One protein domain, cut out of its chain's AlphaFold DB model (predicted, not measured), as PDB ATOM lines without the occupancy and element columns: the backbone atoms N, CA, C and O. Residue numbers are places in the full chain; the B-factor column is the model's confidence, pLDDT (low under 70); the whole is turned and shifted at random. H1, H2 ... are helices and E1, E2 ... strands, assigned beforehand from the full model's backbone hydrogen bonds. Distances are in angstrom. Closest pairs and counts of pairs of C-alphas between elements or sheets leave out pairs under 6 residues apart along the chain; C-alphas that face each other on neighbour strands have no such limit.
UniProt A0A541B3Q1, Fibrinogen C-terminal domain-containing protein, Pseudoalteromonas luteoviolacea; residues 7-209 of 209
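This is residues 7 to 209 of the 209 residues of the protein "Fibrinogen C-terminal domain-containing protein" of Pseudoalteromonas luteoviolacea (UniProt A0A541B3Q1). Amid little regular structure, a strongly twisted antiparallel sheet, E2-E3-E4-E11-E5-E6, is partly face to face with a smaller antiparallel one, E7-E8-E9-E10, strands crossed, a sandwich; H1 and H2 lie on opposite faces of the larger. The class is mixed: 75 of 203 printed residues are in three named helices and eleven named strands, order E1-H1-E2-E3-E4-H2-E5-E6-H3-E7-E8-E9-E10-E11. The whole is compact, radius of gyration of the C-alphas 16.4 A, spans 50 by 34 by 32 A.

E4, residues 61-67, and E11, residues 204-208, are antiparallel neighbours: N 64 and O 206 are within hydrogen-bond range, 2.9 A. H1, residues 20-26, stands up from the sheet at 72 degrees; its closest C-alpha to E4 is Cys 20, 5.5 A from that of Met 62. In H1 and H2, residues 102-111, every O i to N i+4 pair is within range.

E1, residues 7-10, begins at C-alpha 7 (-28.138, -24.880, 23.093); E11 ends at C-alpha 208 (-29.153, -38.876, 7.661).

The printed part has no cut; residues 68-101, 135-160 and 186-197 are long links. pLDDT is under 70 at residues 7-8 and 11-13.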
ATOM      1  N   LEU A   7     -28.009 -26.088  23.922       59.53
ATOM      2  CA  LEU A   7     -28.138 -24.880  23.093       59.53
ATOM      3  C   LEU A   7     -26.785 -24.320  22.632       59.53
ATOM      4  O   LEU A   7     -26.741 -23.526  21.697       59.53
ATOM      5  N   ASN A   8     -25.688 -24.729  23.272       68.81
ATOM      6  CA  ASN A   8     -24.353 -24.306  22.876       68.81
ATOM      7  C   ASN A   8     -23.876 -25.136  21.679       68.81
ATOM      8  O   ASN A   8     -23.781 -26.363  21.770       68.81
ATOM      9  N   VAL A   9     -23.552 -24.454  20.578       73.44
ATOM     10  CA  VAL A   9     -22.856 -25.060  19.437       73.44
ATOM     11  C   VAL A   9     -21.490 -25.537  19.920       73.44
ATOM     12  O   VAL A   9     -20.763 -24.783  20.567       73.44
ATOM     13  N   ARG A  10     -21.148 -26.798  19.653       75.12
ATOM     14  CA  ARG A  10     -19.818 -27.318  19.988       75.12
ATOM     15  C   ARG A  10     -18.803 -26.797  18.974       75.12
ATOM     16  O   ARG A  10     -19.030 -26.905  17.769       75.12
ATOM     17  N   GLU A  11     -17.717 -26.217  19.484       63.22
ATOM     18  CA  GLU A  11     -16.639 -25.646  18.670       63.22
ATOM     19  C   GLU A  11     -16.045 -26.712  17.730       63.22
ATOM     20  O   GLU A  11     -15.803 -27.842  18.171       63.22
ATOM     21  N   PRO A  12     -15.832 -26.389  16.444       60.94
ATOM     22  CA  PRO A  12     -15.383 -27.355  15.450       60.94
ATOM     23  C   PRO A  12     -13.912 -27.750  15.653       60.94
ATOM     24  O   PRO A  12     -13.081 -26.945  16.080       60.94
ATOM     25  N   SER A  13     -13.567 -28.981  15.266       65.56
ATOM     26  CA  SER A  13     -12.199 -29.292  14.837       65.56
ATOM     27  C   SER A  13     -11.893 -28.532  13.540       65.56
ATOM     28  O   SER A  13     -12.817 -28.212  12.799       65.56
ATOM     29  N   VAL A  14     -10.624 -28.244  13.240       73.19
ATOM     30  CA  VAL A  14     -10.222 -27.691  11.932       73.19
ATOM     31  C   VAL A  14      -9.448 -28.772  11.167       73.19
ATOM     32  O   VAL A  14      -8.392 -29.180  11.664       73.19
ATOM     33  N   PRO A  15      -9.935 -29.248  10.002       81.44
ATOM     34  CA  PRO A  15     -11.204 -28.894   9.346       81.44
ATOM     35  C   PRO A  15     -12.443 -29.438  10.083       81.44
ATOM     36  O   PRO A  15     -12.340 -30.361  10.906       81.44
ATOM     37  N   ALA A  16     -13.611 -28.846   9.801       89.81
ATOM     38  CA  ALA A  16     -14.868 -29.277  10.403       89.81
ATOM     39  C   ALA A  16     -15.213 -30.726   9.995       89.81
ATOM     40  O   ALA A  16     -14.918 -31.148   8.875       89.81
ATOM     41  N   PRO A  17     -15.831 -31.519  10.889       94.38
ATOM     42  CA  PRO A  17     -16.208 -32.892  10.573       94.38
ATOM     43  C   PRO A  17     -17.266 -32.958   9.467       94.38
ATOM     44  O   PRO A  17     -18.182 -32.138   9.421       94.38
ATOM     45  N   GLN A  18     -17.201 -33.993   8.627       96.19
ATOM     46  CA  GLN A  18     -18.111 -34.120   7.479       96.19
ATOM     47  C   GLN A  18     -19.495 -34.680   7.827       96.19
ATOM     48  O   GLN A  18     -20.441 -34.558   7.051       96.19
ATOM     49  N   SER A  19     -19.640 -35.309   8.994       97.38
ATOM     50  CA  SER A  19     -20.916 -35.849   9.462       97.38
ATOM     51  C   SER A  19     -20.935 -36.034  10.976       97.38
ATOM     52  O   SER A  19     -19.893 -36.138  11.630       97.38
ATOM     53  N   CYS A  20     -22.135 -36.152  11.544       98.00
ATOM     54  CA  CYS A  20     -22.308 -36.545  12.942       98.00
ATOM     55  C   CYS A  20     -21.724 -37.943  13.220       98.00
ATOM     56  O   CYS A  20     -21.155 -38.176  14.284       98.00
ATOM     57  N   GLN A  21     -21.797 -38.860  12.248       98.00
ATOM     58  CA  GLN A  21     -21.185 -40.185  12.347       98.00
ATOM     59  C   GLN A  21     -19.654 -40.112  12.423       98.00
ATOM     60  O   GLN A  21     -19.052 -40.856  13.198       98.00
ATOM     61  N   ALA A  22     -19.013 -39.217  11.663       96.88
ATOM     62  CA  ALA A  22     -17.567 -39.010  11.738       96.88
ATOM     63  C   ALA A  22     -17.149 -38.525  13.136       96.88
ATOM     64  O   ALA A  22     -16.196 -39.052  13.711       96.88
ATOM     65  N   ILE A  23     -17.921 -37.602  13.720       96.38
ATOM     66  CA  ILE A  23     -17.714 -37.128  15.095       96.38
ATOM     67  C   ILE A  23     -17.823 -38.290  16.078       96.38
ATOM     68  O   ILE A  23     -16.868 -38.544  16.807       96.38
ATOM     69  N   LEU A  24     -18.936 -39.029  16.059       96.31
ATOM     70  CA  LEU A  24     -19.182 -40.125  17.001       96.31
ATOM     71  C   LEU A  24     -18.158 -41.262  16.870       96.31
ATOM     72  O   LEU A  24     -17.818 -41.919  17.849       96.31
ATOM     73  N   SER A  25     -17.631 -41.481  15.663       96.12
ATOM     74  CA  SER A  25     -16.569 -42.464  15.429       96.12
ATOM     75  C   SER A  25     -15.225 -42.011  16.015       96.12
ATOM     76  O   SER A  25     -14.447 -42.844  16.472       96.12
ATOM     77  N   SER A  26     -14.950 -40.702  16.001       94.94
ATOM     78  CA  SER A  26     -13.725 -40.113  16.565       94.94
ATOM     79  C   SER A  26     -13.784 -39.929  18.087       94.94
ATOM     80  O   SER A  26     -12.777 -40.108  18.771       94.94
ATOM     81  N   ASP A  27     -14.969 -39.627  18.615       94.88
ATOM     82  CA  ASP A  27     -15.269 -39.490  20.036       94.88
ATOM     83  C   ASP A  27     -16.566 -40.251  20.357       94.88
ATOM     84  O   ASP A  27     -17.661 -39.688  20.263       94.88
ATOM     85  N   PRO A  28     -16.466 -41.523  20.788       95.31
ATOM     86  CA  PRO A  28     -17.626 -42.317  21.195       95.31
ATOM     87  C   PRO A  28     -18.392 -41.759  22.405       95.31
ATOM     88  O   PRO A  28     -19.457 -42.276  22.736       95.31
ATOM     89  N   SER A  29     -17.851 -40.749  23.098       93.81
ATOM     90  CA  SER A  29     -18.518 -40.054  24.204       93.81
ATOM     91  C   SER A  29     -19.226 -38.763  23.777       93.81
ATOM     92  O   SER A  29     -19.842 -38.092  24.615       93.81
ATOM     93  N   ALA A  30     -19.171 -38.418  22.485       94.38
ATOM     94  CA  ALA A  30     -19.858 -37.263  21.931       94.38
ATOM     95  C   ALA A  30     -21.360 -37.337  22.233       94.38
ATOM     96  O   ALA A  30     -22.025 -38.334  21.968       94.38
ATOM     97  N   GLN A  31     -21.915 -36.259  22.788       95.25
ATOM     98  CA  GLN A  31     -23.331 -36.206  23.164       95.25
ATOM     99  C   GLN A  31     -24.153 -35.511  22.081       95.25
ATOM    100  O   GLN A  31     -23.635 -34.665  21.347       95.25
ATOM    101  N   SER A  32     -25.454 -35.786  22.034       96.38
ATOM    102  CA  SER A  32     -26.362 -35.091  21.120       96.38
ATOM    103  C   SER A  32     -26.368 -33.572  21.358       96.38
ATOM    104  O   SER A  32     -26.300 -33.092  22.494       96.38
ATOM    105  N   GLY A  33     -26.445 -32.784  20.287       95.75
ATOM    106  CA  GLY A  33     -26.302 -31.327  20.350       95.75
ATOM    107  C   GLY A  33     -26.126 -30.689  18.978       95.75
ATOM    108  O   GLY A  33     -26.182 -31.381  17.967       95.75
ATOM    109  N   TYR A  34     -25.922 -29.372  18.940       96.00
ATOM    110  CA  TYR A  34     -25.614 -28.669  17.695       96.00
ATOM    111  C   TYR A  34     -24.118 -28.716  17.393       96.00
ATOM    112  O   TYR A  34     -23.290 -28.400  18.254       96.00
ATOM    113  N   TYR A  35     -23.787 -29.082  16.160       95.00
ATOM    114  CA  TYR A  35     -22.419 -29.184  15.664       95.00
ATOM    115  C   TYR A  35     -22.285 -28.423  14.354       95.00
ATOM    116  O   TYR A  35     -23.213 -28.409  13.542       95.00
ATOM    117  N   LYS A  36     -21.115 -27.816  14.156       95.62
ATOM    118  CA  LYS A  36     -20.704 -27.270  12.865       95.62
ATOM    119  C   LYS A  36     -20.092 -28.388  12.019       95.62
ATOM    120  O   LYS A  36     -19.229 -29.111  12.514       95.62
ATOM    121  N   LEU A  37     -20.553 -28.526  10.783       95.94
ATOM    122  CA  LEU A  37     -20.206 -29.599   9.857       95.94
ATOM    123  C   LEU A  37     -19.851 -29.044   8.478       95.94
ATOM    124  O   LEU A  37     -20.309 -27.962   8.101       95.94
ATOM    125  N   ASP A  38     -19.089 -29.834   7.729       96.31
ATOM    126  CA  ASP A  38     -18.682 -29.550   6.353       96.31
ATOM    127  C   ASP A  38     -18.807 -30.806   5.476       96.31
ATOM    128  O   ASP A  38     -17.926 -31.662   5.453       96.31
ATOM    129  N   VAL A  39     -19.949 -30.971   4.806       96.12
ATOM    130  CA  VAL A  39     -20.340 -32.251   4.179       96.12
ATOM    131  C   VAL A  39     -19.544 -32.616   2.925       96.12
ATOM    132  O   VAL A  39     -19.542 -33.785   2.541       96.12
ATOM    133  N   ASP A  40     -18.871 -31.657   2.294       94.94
ATOM    134  CA  ASP A  40     -17.923 -31.870   1.197       94.94
ATOM    135  C   ASP A  40     -16.460 -31.646   1.603       94.94
ATOM    136  O   ASP A  40     -15.559 -32.070   0.875       94.94
ATOM    137  N   GLY A  41     -16.212 -31.147   2.817       90.56
ATOM    138  CA  GLY A  41     -14.872 -30.898   3.337       90.56
ATOM    139  C   GLY A  41     -14.302 -29.578   2.822       90.56
ATOM    140  O   GLY A  41     -15.022 -28.733   2.312       90.56
ATOM    141  N   GLU A  42     -12.984 -29.388   2.950       86.06
ATOM    142  CA  GLU A  42     -12.379 -28.089   2.637       86.06
ATOM    143  C   GLU A  42     -12.661 -27.619   1.199       86.06
ATOM    144  O   GLU A  42     -12.128 -28.150   0.221       86.06
ATOM    145  N   GLY A  43     -13.417 -26.525   1.104       82.25
ATOM    146  CA  GLY A  43     -13.772 -25.891  -0.158       82.25
ATOM    147  C   GLY A  43     -14.986 -26.540  -0.824       82.25
ATOM    148  O   GLY A  43     -15.223 -27.730  -0.710       82.25
ATOM    149  N   GLY A  44     -15.743 -25.737  -1.574       89.81
ATOM    150  CA  GLY A  44     -17.033 -26.157  -2.120       89.81
ATOM    151  C   GLY A  44     -18.172 -25.450  -1.399       89.81
ATOM    152  O   GLY A  44     -18.284 -24.222  -1.500       89.81
ATOM    153  N   LEU A  45     -19.033 -26.207  -0.725       94.75
ATOM    154  CA  LEU A  45     -20.140 -25.677   0.055       94.75
ATOM    155  C   LEU A  45     -19.640 -25.015   1.340       94.75
ATOM    156  O   LEU A  45     -18.560 -25.272   1.859       94.75
ATOM    157  N   SER A  46     -20.441 -24.086   1.848       94.50
ATOM    158  CA  SER A  46     -20.188 -23.471   3.142       94.50
ATOM    159  C   SER A  46     -20.473 -24.458   4.272       94.50
ATOM    160  O   SER A  46     -21.510 -25.129   4.278       94.50
ATOM    161  N   GLU A  47     -19.608 -24.447   5.287       95.38
ATOM    162  CA  GLU A  47     -19.877 -25.100   6.566       95.38
ATOM    163  C   GLU A  47     -21.223 -24.630   7.142       95.38
ATOM    164  O   GLU A  47     -21.662 -23.485   6.953       95.38
ATOM    165  N   PHE A  48     -21.876 -25.500   7.900       96.12
ATOM    166  CA  PHE A  48     -23.176 -25.207   8.482       96.12
ATOM    167  C   PHE A  48     -23.361 -25.856   9.846       96.12
ATOM    168  O   PHE A  48     -22.666 -26.799  10.204       96.12
ATOM    169  N   THR A  49     -24.299 -25.332  10.630       96.88
ATOM    170  CA  THR A  49     -24.638 -25.874  11.948       96.88
ATOM    171  C   THR A  49     -25.972 -26.601  11.900       96.88
ATOM    172  O   THR A  49     -26.967 -26.038  11.447       96.88
ATOM    173  N   THR A  50     -26.011 -27.830  12.411       97.75
ATOM    174  CA  THR A  50     -27.255 -28.593  12.577       97.75
ATOM    175  C   THR A  50     -27.206 -29.470  13.826       97.75
ATOM    176  O   THR A  50     -26.181 -29.558  14.507       97.75
ATOM    177  N   TYR A  51     -28.330 -30.099  14.164       97.94
ATOM    178  CA  TYR A  51     -28.421 -31.020  15.290       97.94
ATOM    179  C   TYR A  51     -27.884 -32.409  14.923       97.94
ATOM    180  O   TYR A  51     -28.312 -33.004  13.932       97.94
ATOM    181  N   CYS A  52     -26.998 -32.934  15.767       98.00
ATOM    182  CA  CYS A  52     -26.582 -34.326  15.767       98.00
ATOM    183  C   CYS A  52     -27.273 -35.089  16.899       98.00
ATOM    184  O   CYS A  52     -27.132 -34.717  18.068       98.00
ATOM    185  N   ASP A  53     -27.950 -36.186  16.568       97.88
ATOM    186  CA  ASP A  53     -28.361 -37.200  17.537       97.88
ATOM    187  C   ASP A  53     -27.288 -38.298  17.603       97.88
ATOM    188  O   ASP A  53     -27.089 -39.069  16.660       97.88
ATOM    189  N   MET A  54     -26.565 -38.333  18.722       97.56
ATOM    190  CA  MET A  54     -25.446 -39.242  18.973       97.56
ATOM    191  C   MET A  54     -25.855 -40.514  19.729       97.56
ATOM    192  O   MET A  54     -25.007 -41.361  19.989       97.56
ATOM    193  N   GLU A  55     -27.135 -40.681  20.068       96.75
ATOM    194  CA  GLU A  55     -27.593 -41.769  20.942       96.75
ATOM    195  C   GLU A  55     -28.647 -42.654  20.267       96.75
ATOM    196  O   GLU A  55     -28.589 -43.887  20.344       96.75
ATOM    197  N   TYR A  56     -29.637 -42.050  19.609       96.94
ATOM    198  CA  TYR A  56     -30.788 -42.789  19.107       96.94
ATOM    199  C   TYR A  56     -30.410 -43.704  17.940       96.94
ATOM    200  O   TYR A  56     -29.706 -43.301  17.019       96.94
ATOM    201  N   GLN A  57     -30.881 -44.957  17.963       96.00
ATOM    202  CA  GLN A  57     -30.650 -45.938  16.888       96.00
ATOM    203  C   GLN A  57     -29.160 -46.087  16.501       96.00
ATOM    204  O   GLN A  57     -28.816 -46.225  15.326       96.00
ATOM    205  N   GLY A  58     -28.264 -46.031  17.491       95.75
ATOM    206  CA  GLY A  58     -26.812 -46.132  17.298       95.75
ATOM    207  C   GLY A  58     -26.098 -44.800  17.049       95.75
ATOM    208  O   GLY A  58     -24.885 -44.811  16.878       95.75
ATOM    209  N   GLY A  59     -26.823 -43.678  17.051       97.75
ATOM    210  CA  GLY A  59     -26.248 -42.341  16.945       97.75
ATOM    211  C   GLY A  59     -25.690 -41.997  15.564       97.75
ATOM    212  O   GLY A  59     -25.915 -42.709  14.582       97.75
ATOM    213  N   GLY A  60     -24.979 -40.870  15.502       98.12
ATOM    214  CA  GLY A  60     -24.346 -40.362  14.286       98.12
ATOM    215  C   GLY A  60     -25.316 -39.704  13.305       98.12
ATOM    216  O   GLY A  60     -24.942 -39.444  12.166       98.12
ATOM    217  N   TRP A  61     -26.545 -39.413  13.733       98.75
ATOM    218  CA  TRP A  61     -27.608 -38.891  12.880       98.75
ATOM    219  C   TRP A  61     -27.554 -37.370  12.769       98.75
ATOM    220  O   TRP A  61     -27.665 -36.668  13.770       98.75
ATOM    221  N   MET A  62     -27.454 -36.862  11.547       98.19
ATOM    222  CA  MET A  62     -27.449 -35.439  11.215       98.19
ATOM    223  C   MET A  62     -28.833 -34.975  10.764       98.19
ATOM    224  O   MET A  62     -29.386 -35.535   9.821       98.19
ATOM    225  N   LEU A  63     -29.397 -33.947  11.404       98.81
ATOM    226  CA  LEU A  63     -30.688 -33.375  11.016       98.81
ATOM    227  C   LEU A  63     -30.572 -32.598   9.697       98.81
ATOM    228  O   LEU A  63     -29.708 -31.730   9.560       98.81
ATOM    229  N   VAL A  64     -31.490 -32.858   8.765       98.75
ATOM    230  CA  VAL A  64     -31.556 -32.154   7.469       98.75
ATOM    231  C   VAL A  64     -32.879 -31.427   7.238       98.75
ATOM    232  O   VAL A  64     -32.929 -30.482   6.454       98.75
ATOM    233  N   SER A  65     -33.965 -31.850   7.895       98.44
ATOM    234  CA  SER A  65     -35.276 -31.218   7.729       98.44
ATOM    235  C   SER A  65     -36.213 -31.469   8.910       98.44
ATOM    236  O   SER A  65     -36.195 -32.527   9.539       98.44
ATOM    237  N   LEU A  66     -37.065 -30.481   9.161       97.00
ATOM    238  CA  LEU A  66     -38.177 -30.464  10.098       97.00
ATOM    239  C   LEU A  66     -39.445 -30.145   9.320       97.00
ATOM    240  O   LEU A  66     -39.454 -29.236   8.489       97.00
ATOM    241  N   ARG A  67     -40.526 -30.875   9.579       95.06
ATOM    242  CA  ARG A  67     -41.801 -30.668   8.882       95.06
ATOM    243  C   ARG A  67     -42.957 -30.757   9.856       95.06
ATOM    244  O   ARG A  67     -42.926 -31.579  10.771       95.06
ATOM    245  N   PHE A  68     -43.982 -29.942   9.629       95.00
ATOM    246  CA  PHE A  68     -45.185 -29.870  10.454       95.00
ATOM    247  C   PHE A  68     -44.906 -29.511  11.929       95.00
ATOM    248  O   PHE A  68     -45.363 -30.176  12.864       95.00
ATOM    249  N   VAL A  69     -44.119 -28.458  12.158       95.12
ATOM    250  CA  VAL A  69     -43.842 -27.909  13.495       95.12
ATOM    251  C   VAL A  69     -45.112 -27.268  14.094       95.12
ATOM    252  O   VAL A  69     -45.890 -26.654  13.355       95.12
ATOM    253  N   PRO A  70     -45.386 -27.398  15.408       92.44
ATOM    254  CA  PRO A  70     -46.566 -26.795  16.029       92.44
ATOM    255  C   PRO A  70     -46.528 -25.259  15.989       92.44
ATOM    256  O   PRO A  70     -45.480 -24.656  15.791       92.44
ATOM    257  N   ASN A  71     -47.668 -24.611  16.241       90.81
ATOM    258  CA  ASN A  71     -47.795 -23.143  16.306       90.81
ATOM    259  C   ASN A  71     -47.479 -22.391  14.997       90.81
ATOM    260  O   ASN A  71     -47.259 -21.180  15.012       90.81
ATOM    261  N   LYS A  72     -47.501 -23.082  13.855       91.62
ATOM    262  CA  LYS A  72     -47.441 -22.472  12.521       91.62
ATOM    263  C   LYS A  72     -48.843 -22.370  11.920       91.62
ATOM    264  O   LYS A  72     -49.754 -23.103  12.303       91.62
ATOM    265  N   ASN A  73     -49.024 -21.449  10.977       89.38
ATOM    266  CA  ASN A  73     -50.292 -21.285  10.274       89.38
ATOM    267  C   ASN A  73     -50.370 -22.245   9.078       89.38
ATOM    268  O   ASN A  73     -49.660 -22.058   8.093       89.38
ATOM    269  N   TYR A  74     -51.265 -23.231   9.157       89.94
ATOM    270  CA  TYR A  74     -51.506 -24.206   8.087       89.94
ATOM    271  C   TYR A  74     -52.832 -23.987   7.337       89.94
ATOM    272  O   TYR A  74     -53.184 -24.783   6.469       89.94
ATOM    273  N   ASN A  75     -53.560 -22.900   7.624       88.50
ATOM    274  CA  ASN A  75     -54.902 -22.646   7.078       88.50
ATOM    275  C   ASN A  75     -54.915 -22.374   5.565       88.50
ATOM    276  O   ASN A  75     -55.962 -22.487   4.936       88.50
ATOM    277  N   GLY A  76     -53.769 -22.007   4.983       80.94
ATOM    278  CA  GLY A  76     -53.620 -21.781   3.543       80.94
ATOM    279  C   GLY A  76     -53.657 -23.062   2.701       80.94
ATOM    280  O   GLY A  76     -53.806 -22.998   1.479       80.94
ATOM    281  N   TRP A  77     -53.558 -24.237   3.327       83.62
ATOM    282  CA  TRP A  77     -53.525 -25.512   2.618       83.62
ATOM    283  C   TRP A  77     -54.819 -25.775   1.816       83.62
ATOM    284  O   TRP A  77     -55.914 -25.533   2.326       83.62
ATOM    285  N   PRO A  78     -54.736 -26.317   0.583       84.38
ATOM    286  CA  PRO A  78     -53.528 -26.693  -0.166       84.38
ATOM    287  C   PRO A  78     -52.997 -25.593  -1.112       84.38
ATOM    288  O   PRO A  78     -52.098 -25.865  -1.914       84.38
ATOM    289  N   ASN A  79     -53.571 -24.387  -1.081       84.25
ATOM    290  CA  ASN A  79     -53.362 -23.349  -2.100       84.25
ATOM    291  C   ASN A  79     -52.205 -22.401  -1.767       84.25
ATOM    292  O   ASN A  79     -51.432 -22.050  -2.654       84.25
ATOM    293  N   ASP A  80     -52.074 -22.030  -0.498       88.31
ATOM    294  CA  ASP A  80     -50.992 -21.220   0.044       88.31
ATOM    295  C   ASP A  80     -50.173 -22.067   1.025       88.31
ATOM    296  O   ASP A  80     -50.647 -22.469   2.087       88.31
ATOM    297  N   LEU A  81     -48.942 -22.373   0.615       87.69
ATOM    298  CA  LEU A  81     -47.973 -23.154   1.385       87.69
ATOM    299  C   LEU A  81     -46.859 -22.255   1.944       87.69
ATOM    300  O   LEU A  81     -45.791 -22.742   2.322       87.69
ATOM    301  N   THR A  82     -47.072 -20.939   1.969       86.38
ATOM    302  CA  THR A  82     -46.107 -19.984   2.517       86.38
ATOM    303  C   THR A  82     -45.798 -20.338   3.970       86.38
ATOM    304  O   THR A  82     -46.699 -20.519   4.787       86.38
ATOM    305  N   GLY A  83     -44.511 -20.470   4.301       85.06
ATOM    306  CA  GLY A  83     -44.062 -20.848   5.646       85.06
ATOM    307  C   GLY A  83     -44.196 -22.339   5.989       85.06
ATOM    308  O   GLY A  83     -43.894 -22.728   7.117       85.06
ATOM    309  N   PHE A  84     -44.611 -23.192   5.041       91.56
ATOM    310  CA  PHE A  84     -44.573 -24.650   5.227       91.56
ATOM    311  C   PHE A  84     -43.143 -25.181   5.124       91.56
ATOM    312  O   PHE A  84     -42.824 -26.208   5.699       91.56
ATOM    313  N   PHE A  85     -42.273 -24.482   4.405       94.19
ATOM    314  CA  PHE A  85     -40.871 -24.836   4.262       94.19
ATOM    315  C   PHE A  85     -40.038 -23.572   4.384       94.19
ATOM    316  O   PHE A  85     -40.286 -22.596   3.673       94.19
ATOM    317  N   VAL A  86     -39.057 -23.594   5.279       96.88
ATOM    318  CA  VAL A  86     -38.142 -22.476   5.511       96.88
ATOM    319  C   VAL A  86     -36.727 -22.955   5.234       96.88
ATOM    320  O   VAL A  86     -36.199 -23.795   5.955       96.88
ATOM    321  N   GLU A  87     -36.119 -22.452   4.164       97.81
ATOM    322  CA  GLU A  87     -34.725 -22.783   3.873       97.81
ATOM    323  C   GLU A  87     -33.834 -22.160   4.950       97.81
ATOM    324  O   GLU A  87     -33.952 -20.972   5.259       97.81
ATOM    325  N   ALA A  88     -32.950 -22.962   5.533       97.81
ATOM    326  CA  ALA A  88     -31.976 -22.501   6.502       97.81
ATOM    327  C   ALA A  88     -30.684 -23.298   6.347       97.81
ATOM    328  O   ALA A  88     -30.664 -24.508   6.555       97.81
ATOM    329  N   GLN A  89     -29.581 -22.608   6.044       96.25
ATOM    330  CA  GLN A  89     -28.260 -23.237   6.076       96.25
ATOM    331  C   GLN A  89     -27.929 -23.703   7.501       96.25
ATOM    332  O   GLN A  89     -27.422 -24.798   7.679       96.25
ATOM    333  N   ASN A  90     -28.264 -22.907   8.522       97.25
ATOM    334  CA  ASN A  90     -28.039 -23.258   9.922       97.25
ATOM    335  C   ASN A  90     -29.366 -23.597  10.607       97.25
ATOM    336  O   ASN A  90     -30.190 -22.708  10.817       97.25
ATOM    337  N   ILE A  91     -29.550 -24.860  10.992       97.00
ATOM    338  CA  ILE A  91     -30.713 -25.321  11.755       97.00
ATOM    339  C   ILE A  91     -30.311 -25.409  13.229       97.00
ATOM    340  O   ILE A  91     -29.770 -26.412  13.693       97.00
ATOM    341  N   THR A  92     -30.552 -24.327  13.966       95.56
ATOM    342  CA  THR A  92     -30.163 -24.173  15.382       95.56
ATOM    343  C   THR A  92     -31.354 -24.105  16.341       95.56
ATOM    344  O   THR A  92     -31.193 -23.847  17.535       95.56
ATOM    345  N   SER A  93     -32.558 -24.365  15.836       94.69
ATOM    346  CA  SER A  93     -33.797 -24.438  16.604       94.69
ATOM    347  C   SER A  93     -34.787 -25.415  15.962       94.69
ATOM    348  O   SER A  93     -34.597 -25.903  14.849       94.69
ATOM    349  N   PHE A  94     -35.855 -25.718  16.701       95.38
ATOM    350  CA  PHE A  94     -36.917 -26.655  16.311       95.38
ATOM    351  C   PHE A  94     -38.294 -25.975  16.224       95.38
ATOM    352  O   PHE A  94     -39.323 -26.628  16.390       95.38
ATOM    353  N   ASP A  95     -38.315 -24.655  16.048       94.81
ATOM    354  CA  ASP A  95     -39.505 -23.796  16.084       94.81
ATOM    355  C   ASP A  95     -40.060 -23.440  14.694       94.81
ATOM    356  O   ASP A  95     -41.107 -22.796  14.589       94.81
ATOM    357  N   ASP A  96     -39.418 -23.919  13.625       96.25
ATOM    358  CA  ASP A  96     -39.894 -23.771  12.254       96.25
ATOM    359  C   ASP A  96     -39.655 -25.024  11.401       96.25
ATOM    360  O   ASP A  96     -38.883 -25.920  11.750       96.25
ATOM    361  N   ASN A  97     -40.323 -25.074  10.249       96.81
ATOM    362  CA  ASN A  97     -40.228 -26.133   9.249       96.81
ATOM    363  C   ASN A  97     -38.943 -25.998   8.418       96.81
ATOM    364  O   ASN A  97     -38.982 -25.816   7.195       96.81
ATOM    365  N   TYR A  98     -37.801 -26.008   9.104       98.06
ATOM    366  CA  TYR A  98     -36.509 -25.790   8.479       98.06
ATOM    367  C   TYR A  98     -36.102 -26.941   7.565       98.06
ATOM    368  O   TYR A  98     -36.376 -28.112   7.836       98.06
ATOM    369  N   TYR A  99     -35.378 -26.615   6.504       98.25
ATOM    370  CA  TYR A  99     -34.666 -27.587   5.689       98.25
ATOM    371  C   TYR A  99     -33.352 -27.001   5.175       98.25
ATOM    372  O   TYR A  99     -33.242 -25.789   4.978       98.25
ATOM    373  N   LEU A 100     -32.359 -27.869   4.971       98.56
ATOM    374  CA  LEU A 100     -31.075 -27.462   4.403       98.56
ATOM    375  C   LEU A 100     -31.212 -27.075   2.920       98.56
ATOM    376  O   LEU A 100     -32.010 -27.700   2.218       98.56
ATOM    377  N   PRO A 101     -30.400 -26.121   2.421       98.44
ATOM    378  CA  PRO A 101     -30.403 -25.730   1.015       98.44
ATOM    379  C   PRO A 101     -30.191 -26.909   0.061       98.44
ATOM    380  O   PRO A 101     -29.466 -27.860   0.366       98.44
ATOM    381  N   ASP A 102     -30.757 -26.806  -1.143       98.44
ATOM    382  CA  ASP A 102     -30.701 -27.870  -2.155       98.44
ATOM    383  C   ASP A 102     -29.270 -28.306  -2.499       98.44
ATOM    384  O   ASP A 102     -29.037 -29.474  -2.802       98.44
ATOM    385  N   ALA A 103     -28.305 -27.382  -2.466       97.75
ATOM    386  CA  ALA A 103     -26.906 -27.694  -2.744       97.75
ATOM    387  C   ALA A 103     -26.324 -28.663  -1.697       97.75
ATOM    388  O   ALA A 103     -25.780 -29.701  -2.070       97.75
ATOM    389  N   HIS A 104     -26.529 -28.383  -0.404       98.31
ATOM    390  CA  HIS A 104     -26.144 -29.280   0.689       98.31
ATOM    391  C   HIS A 104     -26.897 -30.601   0.617       98.31
ATOM    392  O   HIS A 104     -26.283 -31.661   0.729       98.31
ATOM    393  N   TRP A 105     -28.213 -30.558   0.391       98.44
ATOM    394  CA  TRP A 105     -29.020 -31.772   0.321       98.44
ATOM    395  C   TRP A 105     -28.569 -32.713  -0.798       98.44
ATOM    396  O   TRP A 105     -28.466 -33.912  -0.562       98.44
ATOM    397  N   LYS A 106     -28.251 -32.199  -1.989       97.94
ATOM    398  CA  LYS A 106     -27.758 -33.021  -3.107       97.94
ATOM    399  C   LYS A 106     -26.462 -33.743  -2.752       97.94
ATOM    400  O   LYS A 106     -26.405 -34.962  -2.899       97.94
ATOM    401  N   THR A 107     -25.481 -33.021  -2.208       97.62
ATOM    402  CA  THR A 107     -24.225 -33.612  -1.722       97.62
ATOM    403  C   THR A 107     -24.500 -34.703  -0.690       97.62
ATOM    404  O   THR A 107     -24.056 -35.836  -0.856       97.62
ATOM    405  N   ILE A 108     -25.309 -34.396   0.326       98.31
ATOM    406  CA  ILE A 108     -25.686 -35.332   1.390       98.31
ATOM    407  C   ILE A 108     -26.353 -36.588   0.821       98.31
ATOM    408  O   ILE A 108     -26.013 -37.710   1.183       98.31
ATOM    409  N   LYS A 109     -27.304 -36.418  -0.095       97.62
ATOM    410  CA  LYS A 109     -28.046 -37.519  -0.706       97.62
ATOM    411  C   LYS A 109     -27.131 -38.470  -1.483       97.62
ATOM    412  O   LYS A 109     -27.466 -39.643  -1.650       97.62
ATOM    413  N   ASP A 110     -26.003 -37.980  -1.986       96.56
ATOM    414  CA  ASP A 110     -25.039 -38.763  -2.756       96.56
ATOM    415  C   ASP A 110     -23.948 -39.414  -1.906       96.56
ATOM    416  O   ASP A 110     -23.422 -40.449  -2.316       96.56
ATOM    417  N   THR A 111     -23.651 -38.875  -0.722       96.69
ATOM    418  CA  THR A 111     -22.559 -39.363   0.133       96.69
ATOM    419  C   THR A 111     -23.018 -40.146   1.367       96.69
ATOM    420  O   THR A 111     -22.261 -40.981   1.862       96.69
ATOM    421  N   PHE A 112     -24.248 -39.937   1.846       98.44
ATOM    422  CA  PHE A 112     -24.793 -40.598   3.038       98.44
ATOM    423  C   PHE A 112     -25.514 -41.906   2.683       98.44
ATOM    424  O   PHE A 112     -25.989 -42.097   1.558       98.44
ATOM    425  N   GLN A 113     -25.609 -42.827   3.647       98.38
ATOM    426  CA  GLN A 113     -26.115 -44.183   3.401       98.38
ATOM    427  C   GLN A 113     -27.553 -44.364   3.871       98.38
ATOM    428  O   GLN A 113     -28.351 -45.016   3.192       98.38
ATOM    429  N   GLU A 114     -27.898 -43.792   5.020       98.62
ATOM    430  CA  GLU A 114     -29.172 -44.039   5.686       98.62
ATOM    431  C   GLU A 114     -29.955 -42.743   5.872       98.62
ATOM    432  O   GLU A 114     -29.392 -41.694   6.172       98.62
ATOM    433  N   LEU A 115     -31.279 -42.832   5.743       98.81
ATOM    434  CA  LEU A 115     -32.209 -41.771   6.108       98.81
ATOM    435  C   LEU A 115     -33.137 -42.291   7.201       98.81
ATOM    436  O   LEU A 115     -33.763 -43.343   7.050       98.81
ATOM    437  N   MET A 116     -33.252 -41.529   8.285       98.69
ATOM    438  CA  MET A 116     -34.179 -41.788   9.377       98.69
ATOM    439  C   MET A 116     -35.232 -40.687   9.451       98.69
ATOM    440  O   MET A 116     -34.923 -39.499   9.464       98.69
ATOM    441  N   ILE A 117     -36.491 -41.091   9.558       98.38
ATOM    442  CA  ILE A 117     -37.620 -40.211   9.841       98.38
ATOM    443  C   ILE A 117     -38.083 -40.527  11.251       98.38
ATOM    444  O   ILE A 117     -38.285 -41.696  11.579       98.38
ATOM    445  N   THR A 118     -38.296 -39.507  12.076       97.75
ATOM    446  CA  THR A 118     -38.884 -39.686  13.406       97.75
ATOM    447  C   THR A 118     -40.074 -38.762  13.603       97.75
ATOM    448  O   THR A 118     -40.081 -37.631  13.123       97.75
ATOM    449  N   ALA A 119     -41.063 -39.237  14.351       97.06
ATOM    450  CA  ALA A 119     -42.155 -38.445  14.896       97.06
ATOM    451  C   ALA A 119     -42.259 -38.762  16.399       97.06
ATOM    452  O   ALA A 119     -43.072 -39.590  16.819       97.06
ATOM    453  N   PRO A 120     -41.416 -38.141  17.248       93.12
ATOM    454  CA  PRO A 120     -41.275 -38.543  18.647       93.12
ATOM    455  C   PRO A 120     -42.559 -38.393  19.471       93.12
ATOM    456  O   PRO A 120     -42.769 -39.146  20.424       93.12
ATOM    457  N   THR A 121     -43.424 -37.445  19.095       92.69
ATOM    458  CA  THR A 121     -44.734 -37.211  19.726       92.69
ATOM    459  C   THR A 121     -45.797 -38.225  19.294       92.69
ATOM    460  O   THR A 121     -46.822 -38.342  19.957       92.69
ATOM    461  N   ALA A 122     -45.541 -39.002  18.238       93.50
ATOM    462  CA  ALA A 122     -46.393 -40.082  17.756       93.50
ATOM    463  C   ALA A 122     -45.959 -41.427  18.353       93.50
ATOM    464  O   ALA A 122     -45.498 -42.313  17.637       93.50
ATOM    465  N   ASN A 123     -46.023 -41.574  19.680       92.50
ATOM    466  CA  ASN A 123     -45.576 -42.790  20.380       92.50
ATOM    467  C   ASN A 123     -44.124 -43.207  20.053       92.50
ATOM    468  O   ASN A 123     -43.791 -44.389  20.072       92.50
ATOM    469  N   GLY A 124     -43.246 -42.244  19.742       94.06
ATOM    470  CA  GLY A 124     -41.871 -42.541  19.333       94.06
ATOM    471  C   GLY A 124     -41.771 -43.230  17.969       94.06
ATOM    472  O   GLY A 124     -40.908 -44.089  17.790       94.06
ATOM    473  N   ALA A 125     -42.663 -42.905  17.032       97.00
ATOM    474  CA  ALA A 125     -42.623 -43.459  15.689       97.00
ATOM    475  C   ALA A 125     -41.314 -43.117  14.969       97.00
ATOM    476  O   ALA A 125     -40.832 -41.981  15.033       97.00
ATOM    477  N   TYR A 126     -40.764 -44.093  14.252       97.69
ATOM    478  CA  TYR A 126     -39.583 -43.918  13.422       97.69
ATOM    479  C   TYR A 126     -39.581 -44.875  12.231       97.69
ATOM    480  O   TYR A 126     -40.174 -45.956  12.267       97.69
ATOM    481  N   ALA A 127     -38.862 -44.494  11.183       98.06
ATOM    482  CA  ALA A 127     -38.574 -45.345  10.043       98.06
ATOM    483  C   ALA A 127     -37.177 -45.043   9.498       98.06
ATOM    484  O   ALA A 127     -36.819 -43.880   9.335       98.06
ATOM    485  N   ILE A 128     -36.405 -46.087   9.218       98.56
ATOM    486  CA  ILE A 128     -35.059 -46.015   8.652       98.56
ATOM    487  C   ILE A 128     -35.079 -46.742   7.311       98.56
ATOM    488  O   ILE A 128     -35.571 -47.870   7.219       98.56
ATOM    489  N   ALA A 129     -34.526 -46.112   6.282       98.44
ATOM    490  CA  ALA A 129     -34.308 -46.703   4.967       98.44
ATOM    491  C   ALA A 129     -32.884 -46.433   4.483       98.44
ATOM    492  O   ALA A 129     -32.251 -45.457   4.890       98.44
ATOM    493  N   ASP A 130     -32.413 -47.270   3.564       98.50
ATOM    494  CA  ASP A 130     -31.220 -46.959   2.785       98.50
ATOM    495  C   ASP A 130     -31.559 -45.883   1.747       98.50
ATOM    496  O   ASP A 130     -32.533 -46.004   0.993       98.50
ATOM    497  N   ILE A 131     -30.734 -44.841   1.662       98.62
ATOM    498  CA  ILE A 131     -30.898 -43.754   0.688       98.62
ATOM    499  C   ILE A 131     -30.886 -44.308  -0.742       98.62
ATOM    500  O   ILE A 131     -31.683 -43.880  -1.577       98.62
ATOM    501  N   ALA A 132     -30.054 -45.317  -1.017       98.38
ATOM    502  CA  ALA A 132     -29.996 -45.993  -2.314       98.38
ATOM    503  C   ALA A 132     -31.326 -46.657  -2.717       98.38
ATOM    504  O   ALA A 132     -31.660 -46.690  -3.903       98.38
ATOM    505  N   VAL A 133     -32.096 -47.152  -1.741       98.00
ATOM    506  CA  VAL A 133     -33.426 -47.730  -1.972       98.00
ATOM    507  C   VAL A 133     -34.450 -46.616  -2.201       98.00
ATOM    508  O   VAL A 133     -35.234 -46.689  -3.145       98.00
ATOM    509  N   LEU A 134     -34.413 -45.540  -1.405       98.38
ATOM    510  CA  LEU A 134     -35.312 -44.391  -1.588       98.38
ATOM    511  C   LEU A 134     -35.103 -43.692  -2.944       98.38
ATOM    512  O   LEU A 134     -36.070 -43.267  -3.575       98.38
ATOM    513  N   LYS A 135     -33.860 -43.615  -3.436       98.06
ATOM    514  CA  LYS A 135     -33.522 -43.121  -4.786       98.06
ATOM    515  C   LYS A 135     -34.176 -43.931  -5.913       98.06
ATOM    516  O   LYS A 135     -34.302 -43.424  -7.020       98.06
ATOM    517  N   GLN A 136     -34.601 -45.161  -5.637       97.12
ATOM    518  CA  GLN A 136     -35.258 -46.059  -6.591       97.12
ATOM    519  C   GLN A 136     -36.753 -46.249  -6.287       97.12
ATOM    520  O   GLN A 136     -37.389 -47.156  -6.821       97.12
ATOM    521  N   ALA A 137     -37.339 -45.417  -5.418       97.12
ATOM    522  CA  ALA A 137     -38.762 -45.493  -5.116       97.12
ATOM    523  C   ALA A 137     -39.615 -45.295  -6.387       97.12
ATOM    524  O   ALA A 137     -39.388 -44.372  -7.164       97.12
ATOM    525  N   ASN A 138     -40.606 -46.172  -6.583       95.81
ATOM    526  CA  ASN A 138     -41.298 -46.355  -7.863       95.81
ATOM    527  C   ASN A 138     -42.117 -45.133  -8.322       95.81
ATOM    528  O   ASN A 138     -42.107 -44.780  -9.496       95.81
ATOM    529  N   CYS A 139     -42.833 -44.476  -7.407       95.75
ATOM    530  CA  CYS A 139     -43.798 -43.432  -7.769       95.75
ATOM    531  C   CYS A 139     -43.218 -42.025  -7.691       95.75
ATOM    532  O   CYS A 139     -43.522 -41.162  -8.520       95.75
ATOM    533  N   MET A 140     -42.398 -41.789  -6.672       96.25
ATOM    534  CA  MET A 140     -41.551 -40.616  -6.547       96.25
ATOM    535  C   MET A 140     -40.238 -41.051  -5.896       96.25
ATOM    536  O   MET A 140     -40.228 -41.318  -4.690       96.25
ATOM    537  N   PRO A 141     -39.136 -41.099  -6.661       97.19
ATOM    538  CA  PRO A 141     -37.795 -41.241  -6.111       97.19
ATOM    539  C   PRO A 141     -37.507 -40.210  -5.017       97.19
ATOM    540  O   PRO A 141     -38.186 -39.186  -4.919       97.19
ATOM    541  N   LEU A 142     -36.476 -40.451  -4.210       98.31
ATOM    542  CA  LEU A 142     -35.997 -39.468  -3.243       98.31
ATOM    543  C   LEU A 142     -35.659 -38.134  -3.931       98.31
ATOM    544  O   LEU A 142     -34.771 -38.068  -4.786       98.31
ATOM    545  N   GLN A 143     -36.376 -37.078  -3.551       98.19
ATOM    546  CA  GLN A 143     -36.370 -35.799  -4.262       98.19
ATOM    547  C   GLN A 143     -35.049 -35.031  -4.137       98.19
ATOM    548  O   GLN A 143     -34.268 -35.229  -3.209       98.19
ATOM    549  N   GLU A 144     -34.812 -34.124  -5.087       97.19
ATOM    550  CA  GLU A 144     -33.631 -33.243  -5.142       97.19
ATOM    551  C   GLU A 144     -33.715 -32.020  -4.223       97.19
ATOM    552  O   GLU A 144     -32.743 -31.278  -4.107       97.19
ATOM    553  N   THR A 145     -34.862 -31.811  -3.580       97.62
ATOM    554  CA  THR A 145     -35.091 -30.747  -2.601       97.62
ATOM    555  C   THR A 145     -35.762 -31.322  -1.360       97.62
ATOM    556  O   THR A 145     -36.563 -32.259  -1.441       97.62
ATOM    557  N   LEU A 146     -35.443 -30.749  -0.201       97.81
ATOM    558  CA  LEU A 146     -36.165 -31.002   1.046       97.81
ATOM    559  C   LEU A 146     -37.361 -30.050   1.220       97.81
ATOM    560  O   LEU A 146     -38.174 -30.277   2.118       97.81
ATOM    561  N   GLY A 147     -37.475 -29.028   0.370       96.06
ATOM    562  CA  GLY A 147     -38.554 -28.051   0.355       96.06
ATOM    563  C   GLY A 147     -39.720 -28.442  -0.558       96.06
ATOM    564  O   GLY A 147     -40.108 -29.610  -0.662       96.06
ATOM    565  N   LEU A 148     -40.290 -27.433  -1.223       94.75
ATOM    566  CA  LEU A 148     -41.328 -27.617  -2.238       94.75
ATOM    567  C   LEU A 148     -40.711 -28.049  -3.570       94.75
ATOM    568  O   LEU A 148     -39.833 -27.374  -4.099       94.75
ATOM    569  N   ILE A 149     -41.229 -29.127  -4.153       94.62
ATOM    570  CA  ILE A 149     -40.777 -29.650  -5.441       94.62
ATOM    571  C   ILE A 149     -41.233 -28.714  -6.571       94.62
ATOM    572  O   ILE A 149     -42.444 -28.524  -6.756       94.62
ATOM    573  N   PRO A 150     -40.301 -28.147  -7.360       91.44
ATOM    574  CA  PRO A 150     -40.643 -27.264  -8.466       91.44
ATOM    575  C   PRO A 150     -41.473 -27.971  -9.542       91.44
ATOM    576  O   PRO A 150     -41.180 -29.098  -9.930       91.44
ATOM    577  N   GLY A 151     -42.501 -27.292 -10.057       90.94
ATOM    578  CA  GLY A 151     -43.322 -27.786 -11.172       90.94
ATOM    579  C   GLY A 151     -44.325 -28.892 -10.822       90.94
ATOM    580  O   GLY A 151     -45.140 -29.251 -11.667       90.94
ATOM    581  N   GLU A 152     -44.318 -29.405  -9.592       91.81
ATOM    582  CA  GLU A 152     -45.303 -30.380  -9.124       91.81
ATOM    583  C   GLU A 152     -46.600 -29.699  -8.649       91.81
ATOM    584  O   GLU A 152     -46.660 -28.488  -8.425       91.81
ATOM    585  N   SER A 153     -47.667 -30.482  -8.465       89.19
ATOM    586  CA  SER A 153     -48.962 -29.999  -7.957       89.19
ATOM    587  C   SER A 153     -49.566 -30.939  -6.905       89.19
ATOM    588  O   SER A 153     -49.050 -32.028  -6.647       89.19
ATOM    589  N   GLY A 154     -50.636 -30.501  -6.230       88.00
ATOM    590  CA  GLY A 154     -51.297 -31.302  -5.195       88.00
ATOM    591  C   GLY A 154     -50.347 -31.673  -4.055       88.00
ATOM    592  O   GLY A 154     -49.535 -30.841  -3.637       88.00
ATOM    593  N   GLU A 155     -50.453 -32.911  -3.567       86.88
ATOM    594  CA  GLU A 155     -49.567 -33.441  -2.525       86.88
ATOM    595  C   GLU A 155     -48.159 -33.761  -3.018       86.88
ATOM    596  O   GLU A 155     -47.222 -33.789  -2.224       86.88
ATOM    597  N   ARG A 156     -47.986 -33.978  -4.328       90.62
ATOM    598  CA  ARG A 156     -46.675 -34.304  -4.895       90.62
ATOM    599  C   ARG A 156     -45.665 -33.210  -4.575       90.62
ATOM    600  O   ARG A 156     -44.561 -33.544  -4.194       90.62
ATOM    601  N   ARG A 157     -46.076 -31.936  -4.557       92.06
ATOM    602  CA  ARG A 157     -45.231 -30.764  -4.239       92.06
ATOM    603  C   ARG A 157     -44.411 -30.841  -2.956       92.06
ATOM    604  O   ARG A 157     -43.497 -30.046  -2.818       92.06
ATOM    605  N   TYR A 158     -44.749 -31.696  -1.999       91.62
ATOM    606  CA  TYR A 158     -44.095 -31.703  -0.690       91.62
ATOM    607  C   TYR A 158     -43.761 -33.109  -0.169       91.62
ATOM    608  O   TYR A 158     -43.369 -33.263   0.993       91.62
ATOM    609  N   ARG A 159     -43.882 -34.139  -1.019       94.31
ATOM    610  CA  ARG A 159     -43.436 -35.502  -0.698       94.31
ATOM    611  C   ARG A 159     -41.928 -35.616  -0.871       94.31
ATOM    612  O   ARG A 159     -41.402 -35.245  -1.909       94.31
ATOM    613  N   LEU A 160     -41.232 -36.180   0.112       97.50
ATOM    614  CA  LEU A 160     -39.788 -36.417  -0.019       97.50
ATOM    615  C   LEU A 160     -39.480 -37.668  -0.857       97.50
ATOM    616  O   LEU A 160     -38.482 -37.713  -1.567       97.50
ATOM    617  N   PHE A 161     -40.340 -38.679  -0.782       97.69
ATOM    618  CA  PHE A 161     -40.338 -39.860  -1.644       97.69
ATOM    619  C   PHE A 161     -41.712 -40.526  -1.566       97.69
ATOM    620  O   PHE A 161     -42.483 -40.274  -0.637       97.69
ATOM    621  N   TRP A 162     -41.990 -41.418  -2.509       97.19
ATOM    622  CA  TRP A 162     -43.156 -42.287  -2.508       97.19
ATOM    623  C   TRP A 162     -42.845 -43.578  -3.255       97.19
ATOM    624  O   TRP A 162     -42.578 -43.586  -4.457       97.19
ATOM    625  N   HIS A 163     -42.910 -44.679  -2.524       96.94
ATOM    626  CA  HIS A 163     -42.856 -46.018  -3.074       96.94
ATOM    627  C   HIS A 163     -44.235 -46.659  -2.975       96.94
ATOM    628  O   HIS A 163     -44.856 -46.611  -1.919       96.94
ATOM    629  N   GLU A 164     -44.689 -47.257  -4.066       95.56
ATOM    630  CA  GLU A 164     -45.865 -48.122  -4.138       95.56
ATOM    631  C   GLU A 164     -45.570 -49.168  -5.207       95.56
ATOM    632  O   GLU A 164     -44.947 -48.840  -6.223       95.56
ATOM    633  N   ASN A 165     -45.968 -50.419  -4.980       91.19
ATOM    634  CA  ASN A 165     -45.592 -51.522  -5.869       91.19
ATOM    635  C   ASN A 165     -46.075 -51.288  -7.308       91.19
ATOM    636  O   ASN A 165     -45.384 -51.635  -8.265       91.19
ATOM    637  N   SER A 166     -47.256 -50.689  -7.470       89.19
ATOM    638  CA  SER A 166     -47.815 -50.347  -8.778       89.19
ATOM    639  C   SER A 166     -48.878 -49.252  -8.669       89.19
ATOM    640  O   SER A 166     -49.346 -48.943  -7.584       89.19
ATOM    641  N   GLY A 167     -49.280 -48.654  -9.791       90.06
ATOM    642  CA  GLY A 167     -50.444 -47.762  -9.856       90.06
ATOM    643  C   GLY A 167     -50.233 -46.345  -9.316       90.06
ATOM    644  O   GLY A 167     -50.828 -45.422  -9.865       90.06
ATOM    645  N   CYS A 168     -49.367 -46.153  -8.316       93.06
ATOM    646  CA  CYS A 168     -49.075 -44.846  -7.721       93.06
ATOM    647  C   CYS A 168     -50.361 -44.102  -7.350       93.06
ATOM    648  O   CYS A 168     -50.620 -42.986  -7.802       93.06
ATOM    649  N   SER A 169     -51.186 -44.761  -6.542       91.31
ATOM    650  CA  SER A 169     -52.509 -44.299  -6.136       91.31
ATOM    651  C   SER A 169     -52.566 -43.832  -4.679       91.31
ATOM    652  O   SER A 169     -53.456 -43.066  -4.313       91.31
ATOM    653  N   GLY A 170     -51.633 -44.287  -3.837       88.75
ATOM    654  CA  GLY A 170     -51.621 -44.041  -2.397       88.75
ATOM    655  C   GLY A 170     -52.785 -44.735  -1.694       88.75
ATOM    656  O   GLY A 170     -53.243 -44.277  -0.651       88.75
ATOM    657  N   SER A 171     -53.315 -45.796  -2.303       88.62
ATOM    658  CA  SER A 171     -54.462 -46.556  -1.818       88.62
ATOM    659  C   SER A 171     -54.044 -47.981  -1.477       88.62
ATOM    660  O   SER A 171     -53.058 -48.490  -1.990       88.62
ATOM    661  N   GLY A 172     -54.795 -48.644  -0.598       87.69
ATOM    662  CA  GLY A 172     -54.451 -49.993  -0.152       87.69
ATOM    663  C   GLY A 172     -53.354 -50.000   0.914       87.69
ATOM    664  O   GLY A 172     -53.355 -49.168   1.822       87.69
ATOM    665  N   SER A 173     -52.468 -50.992   0.863       88.75
ATOM    666  CA  SER A 173     -51.452 -51.240   1.900       88.75
ATOM    667  C   SER A 173     -50.129 -51.712   1.300       88.75
ATOM    668  O   SER A 173     -49.469 -52.587   1.847       88.75
ATOM    669  N   ASP A 174     -49.752 -51.148   0.158       90.69
ATOM    670  CA  ASP A 174     -48.541 -51.496  -0.585       90.69
ATOM    671  C   ASP A 174     -47.635 -50.282  -0.843       90.69
ATOM    672  O   ASP A 174     -46.777 -50.323  -1.726       90.69
ATOM    673  N   TYR A 175     -47.799 -49.212  -0.057       94.38
ATOM    674  CA  TYR A 175     -47.055 -47.968  -0.220       94.38
ATOM    675  C   TYR A 175     -46.392 -47.462   1.064       94.38
ATOM    676  O   TYR A 175     -46.913 -47.572   2.173       94.38
ATOM    677  N   SER A 176     -45.240 -46.825   0.898       96.50
ATOM    678  CA  SER A 176     -44.599 -46.026   1.937       96.50
ATOM    679  C   SER A 176     -44.166 -44.694   1.354       96.50
ATOM    680  O   SER A 176     -43.693 -44.609   0.220       96.50
ATOM    681  N   MET A 177     -44.335 -43.629   2.124       96.19
ATOM    682  CA  MET A 177     -43.967 -42.283   1.702       96.19
ATOM    683  C   MET A 177     -43.749 -41.386   2.913       96.19
ATOM    684  O   MET A 177     -44.360 -41.585   3.965       96.19
ATOM    685  N   LEU A 178     -42.922 -40.362   2.731       96.88
ATOM    686  CA  LEU A 178     -42.907 -39.203   3.615       96.88
ATOM    687  C   LEU A 178     -43.621 -38.057   2.911       96.88
ATOM    688  O   LEU A 178     -43.128 -37.536   1.908       96.88
ATOM    689  N   ASN A 179     -44.770 -37.672   3.453       92.50
ATOM    690  CA  ASN A 179     -45.488 -36.480   3.034       92.50
ATOM    691  C   ASN A 179     -45.130 -35.288   3.945       92.50
ATOM    692  O   ASN A 179     -44.230 -35.390   4.775       92.50
ATOM    693  N   TYR A 180     -45.830 -34.155   3.827       91.94
ATOM    694  CA  TYR A 180     -45.532 -32.984   4.664       91.94
ATOM    695  C   TYR A 180     -45.743 -33.231   6.168       91.94
ATOM    696  O   TYR A 180     -44.896 -32.880   6.979       91.94
ATOM    697  N   GLN A 181     -46.865 -33.853   6.533       90.62
ATOM    698  CA  GLN A 181     -47.286 -34.054   7.929       90.62
ATOM    699  C   GLN A 181     -47.503 -35.528   8.299       90.62
ATOM    700  O   GLN A 181     -47.909 -35.828   9.421       90.62
ATOM    701  N   ASN A 182     -47.279 -36.442   7.347       94.44
ATOM    702  CA  ASN A 182     -47.614 -37.854   7.488       94.44
ATOM    703  C   ASN A 182     -46.454 -38.756   7.054       94.44
ATOM    704  O   ASN A 182     -45.807 -38.492   6.037       94.44
ATOM    705  N   ILE A 183     -46.271 -39.862   7.774       96.38
ATOM    706  CA  ILE A 183     -45.333 -40.942   7.454       96.38
ATOM    707  C   ILE A 183     -46.156 -42.202   7.202       96.38
ATOM    708  O   ILE A 183     -46.979 -42.561   8.039       96.38
ATOM    709  N   TYR A 184     -45.939 -42.880   6.080       96.12
ATOM    710  CA  TYR A 184     -46.662 -44.101   5.715       96.12
ATOM    711  C   TYR A 184     -45.687 -45.268   5.620       96.12
ATOM    712  O   TYR A 184     -44.652 -45.132   4.971       96.12
ATOM    713  N   GLY A 185     -46.022 -46.394   6.247       94.25
ATOM    714  CA  GLY A 185     -45.157 -47.567   6.385       94.25
ATOM    715  C   GLY A 185     -45.817 -48.879   5.988       94.25
ATOM    716  O   GLY A 185     -45.643 -49.868   6.689       94.25
ATOM    717  N   PHE A 186     -46.574 -48.906   4.888       91.62
ATOM    718  CA  PHE A 186     -47.223 -50.139   4.430       91.62
ATOM    719  C   PHE A 186     -46.336 -51.017   3.529       91.62
ATOM    720  O   PHE A 186     -46.609 -52.204   3.385       91.62
ATOM    721  N   SER A 187     -45.268 -50.474   2.933       86.31
ATOM    722  CA  SER A 187     -44.326 -51.235   2.092       86.31
ATOM    723  C   SER A 187     -43.018 -51.581   2.816       86.31
ATOM    724  O   SER A 187     -42.627 -50.927   3.784       86.31
ATOM    725  N   SER A 188     -42.285 -52.564   2.290       87.50
ATOM    726  CA  SER A 188     -41.012 -53.057   2.839       87.50
ATOM    727  C   SER A 188     -39.792 -52.177   2.525       87.50
ATOM    728  O   SER A 188     -38.665 -52.658   2.587       87.50
ATOM    729  N   ILE A 189     -39.986 -50.905   2.149       94.31
ATOM    730  CA  ILE A 189     -38.872 -50.000   1.816       94.31
ATOM    731  C   ILE A 189     -38.063 -49.570   3.050       94.31
ATOM    732  O   ILE A 189     -36.895 -49.196   2.943       94.31
ATOM    733  N   TYR A 190     -38.681 -49.618   4.231       96.44
ATOM    734  CA  TYR A 190     -38.001 -49.357   5.490       96.44
ATOM    735  C   TYR A 190     -37.284 -50.616   5.959       96.44
ATOM    736  O   TYR A 190     -37.909 -51.655   6.165       96.44
ATOM    737  N   LYS A 191     -35.979 -50.506   6.193       96.50
ATOM    738  CA  LYS A 191     -35.186 -51.602   6.758       96.50
ATOM    739  C   LYS A 191     -35.414 -51.796   8.255       96.50
ATOM    740  O   LYS A 191     -35.181 -52.878   8.779       96.50
ATOM    741  N   SER A 192     -35.842 -50.740   8.947       97.06
ATOM    742  CA  SER A 192     -36.211 -50.777  10.360       97.06
ATOM    743  C   SER A 192     -37.269 -49.719  10.635       97.06
ATOM    744  O   SER A 192     -37.108 -48.561  10.252       97.06
ATOM    745  N   THR A 193     -38.373 -50.100  11.268       97.25
ATOM    746  CA  THR A 193     -39.453 -49.177  11.621       97.25
ATOM    747  C   THR A 193     -40.355 -49.784  12.691       97.25
ATOM    748  O   THR A 193     -40.489 -51.003  12.783       97.25
ATOM    749  N   ASN A 194     -40.997 -48.934  13.490       96.12
ATOM    750  CA  ASN A 194     -42.137 -49.309  14.334       96.12
ATOM    751  C   ASN A 194     -43.482 -48.797  13.777       96.12
ATOM    752  O   ASN A 194     -44.498 -48.873  14.468       96.12
ATOM    753  N   ILE A 195     -43.500 -48.270  12.550       95.31
ATOM    754  CA  ILE A 195     -44.698 -47.783  11.865       95.31
ATOM    755  C   ILE A 195     -45.295 -48.949  11.076       95.31
ATOM    756  O   ILE A 195     -44.694 -49.421  10.119       95.31
ATOM    757  N   SER A 196     -46.481 -49.407  11.477       89.19
ATOM    758  CA  SER A 196     -47.198 -50.515  10.823       89.19
ATOM    759  C   SER A 196     -48.312 -50.066   9.873       89.19
ATOM    760  O   SER A 196     -48.878 -50.884   9.152       89.19
ATOM    761  N   SER A 197     -48.661 -48.780   9.891       90.38
ATOM    762  CA  SER A 197     -49.681 -48.202   9.018       90.38
ATOM    763  C   SER A 197     -49.279 -46.796   8.588       90.38
ATOM    764  O   SER A 197     -48.480 -46.628   7.668       90.38
ATOM    765  N   TYR A 198     -49.774 -45.773   9.277       92.69
ATOM    766  CA  TYR A 198     -49.370 -44.397   9.062       92.69
ATOM    767  C   TYR A 198     -49.370 -43.605  10.367       92.69
ATOM    768  O   TYR A 198     -50.092 -43.897  11.317       92.69
ATOM    769  N   VAL A 199     -48.538 -42.574  10.381       95.44
ATOM    770  CA  VAL A 199     -48.459 -41.551  11.417       95.44
ATOM    771  C   VAL A 199     -48.936 -40.263  10.781       95.44
ATOM    772  O   VAL A 199     -48.389 -39.878   9.751       95.44
ATOM    773  N   SER A 200     -49.935 -39.598  11.360       94.25
ATOM    774  CA  SER A 200     -50.487 -38.365  10.791       94.25
ATOM    775  C   SER A 200     -50.427 -37.173  11.715       94.25
ATOM    776  O   SER A 200     -50.729 -37.304  12.895       94.25
ATOM    777  N   GLN A 201     -50.169 -36.002  11.137       91.69
ATOM    778  CA  GLN A 201     -50.211 -34.707  11.820       91.69
ATOM    779  C   GLN A 201     -49.248 -34.624  13.009       91.69
ATOM    780  O   GLN A 201     -49.559 -34.051  14.052       91.69
ATOM    781  N   HIS A 202     -48.051 -35.178  12.831       93.69
ATOM    782  CA  HIS A 202     -46.970 -35.061  13.799       93.69
ATOM    783  C   HIS A 202     -45.751 -34.414  13.162       93.69
ATOM    784  O   HIS A 202     -45.442 -34.650  11.991       93.69
ATOM    785  N   THR A 203     -45.034 -33.628  13.964       96.00
ATOM    786  CA  THR A 203     -43.752 -33.066  13.551       96.00
ATOM    787  C   THR A 203     -42.806 -34.192  13.186       96.00
ATOM    788  O   THR A 203     -42.513 -35.063  14.010       96.00
ATOM    789  N   SER A 204     -42.364 -34.165  11.937       96.56
ATOM    790  CA  SER A 204     -41.444 -35.144  11.383       96.56
ATOM    791  C   SER A 204     -40.053 -34.534  11.318       96.56
ATOM    792  O   SER A 204     -39.869 -33.438  10.789       96.56
ATOM    793  N   TYR A 205     -39.080 -35.260  11.849       98.19
ATOM    794  CA  TYR A 205     -37.668 -34.909  11.812       98.19
ATOM    795  C   TYR A 205     -36.977 -35.873  10.858       98.19
ATOM    796  O   TYR A 205     -37.115 -37.089  11.013       98.19
ATOM    797  N   VAL A 206     -36.259 -35.335   9.881       98.75
ATOM    798  CA  VAL A 206     -35.525 -36.106   8.880       98.75
ATOM    799  C   VAL A 206     -34.042 -35.994   9.186       98.75
ATOM    800  O   VAL A 206     -33.489 -34.894   9.228       98.75
ATOM    801  N   TYR A 207     -33.419 -37.147   9.381       98.88
ATOM    802  CA  TYR A 207     -32.006 -37.307   9.671       98.88
ATOM    803  C   TYR A 207     -31.327 -38.172   8.615       98.88
ATOM    804  O   TYR A 207     -31.975 -39.001   7.978       98.88
ATOM    805  N   VAL A 208     -30.012 -38.029   8.494       98.88
ATOM    806  CA  VAL A 208     -29.153 -38.876   7.661       98.88
ATOM    807  C   VAL A 208     -27.897 -39.295   8.418       98.88
ATOM    808  O   VAL A 208     -27.477 -38.582   9.332       98.88
ATOM    809  N   ARG A 209     -27.284 -40.417   8.037       97.62
ATOM    810  CA  ARG A 209     -25.918 -40.772   8.450       97.62
ATOM    811  C   ARG A 209     -25.188 -41.617   7.405       97.62
ATOM    812  O   ARG A 209     -25.868 -42.223   6.538       97.62
TER     813      ARG A 209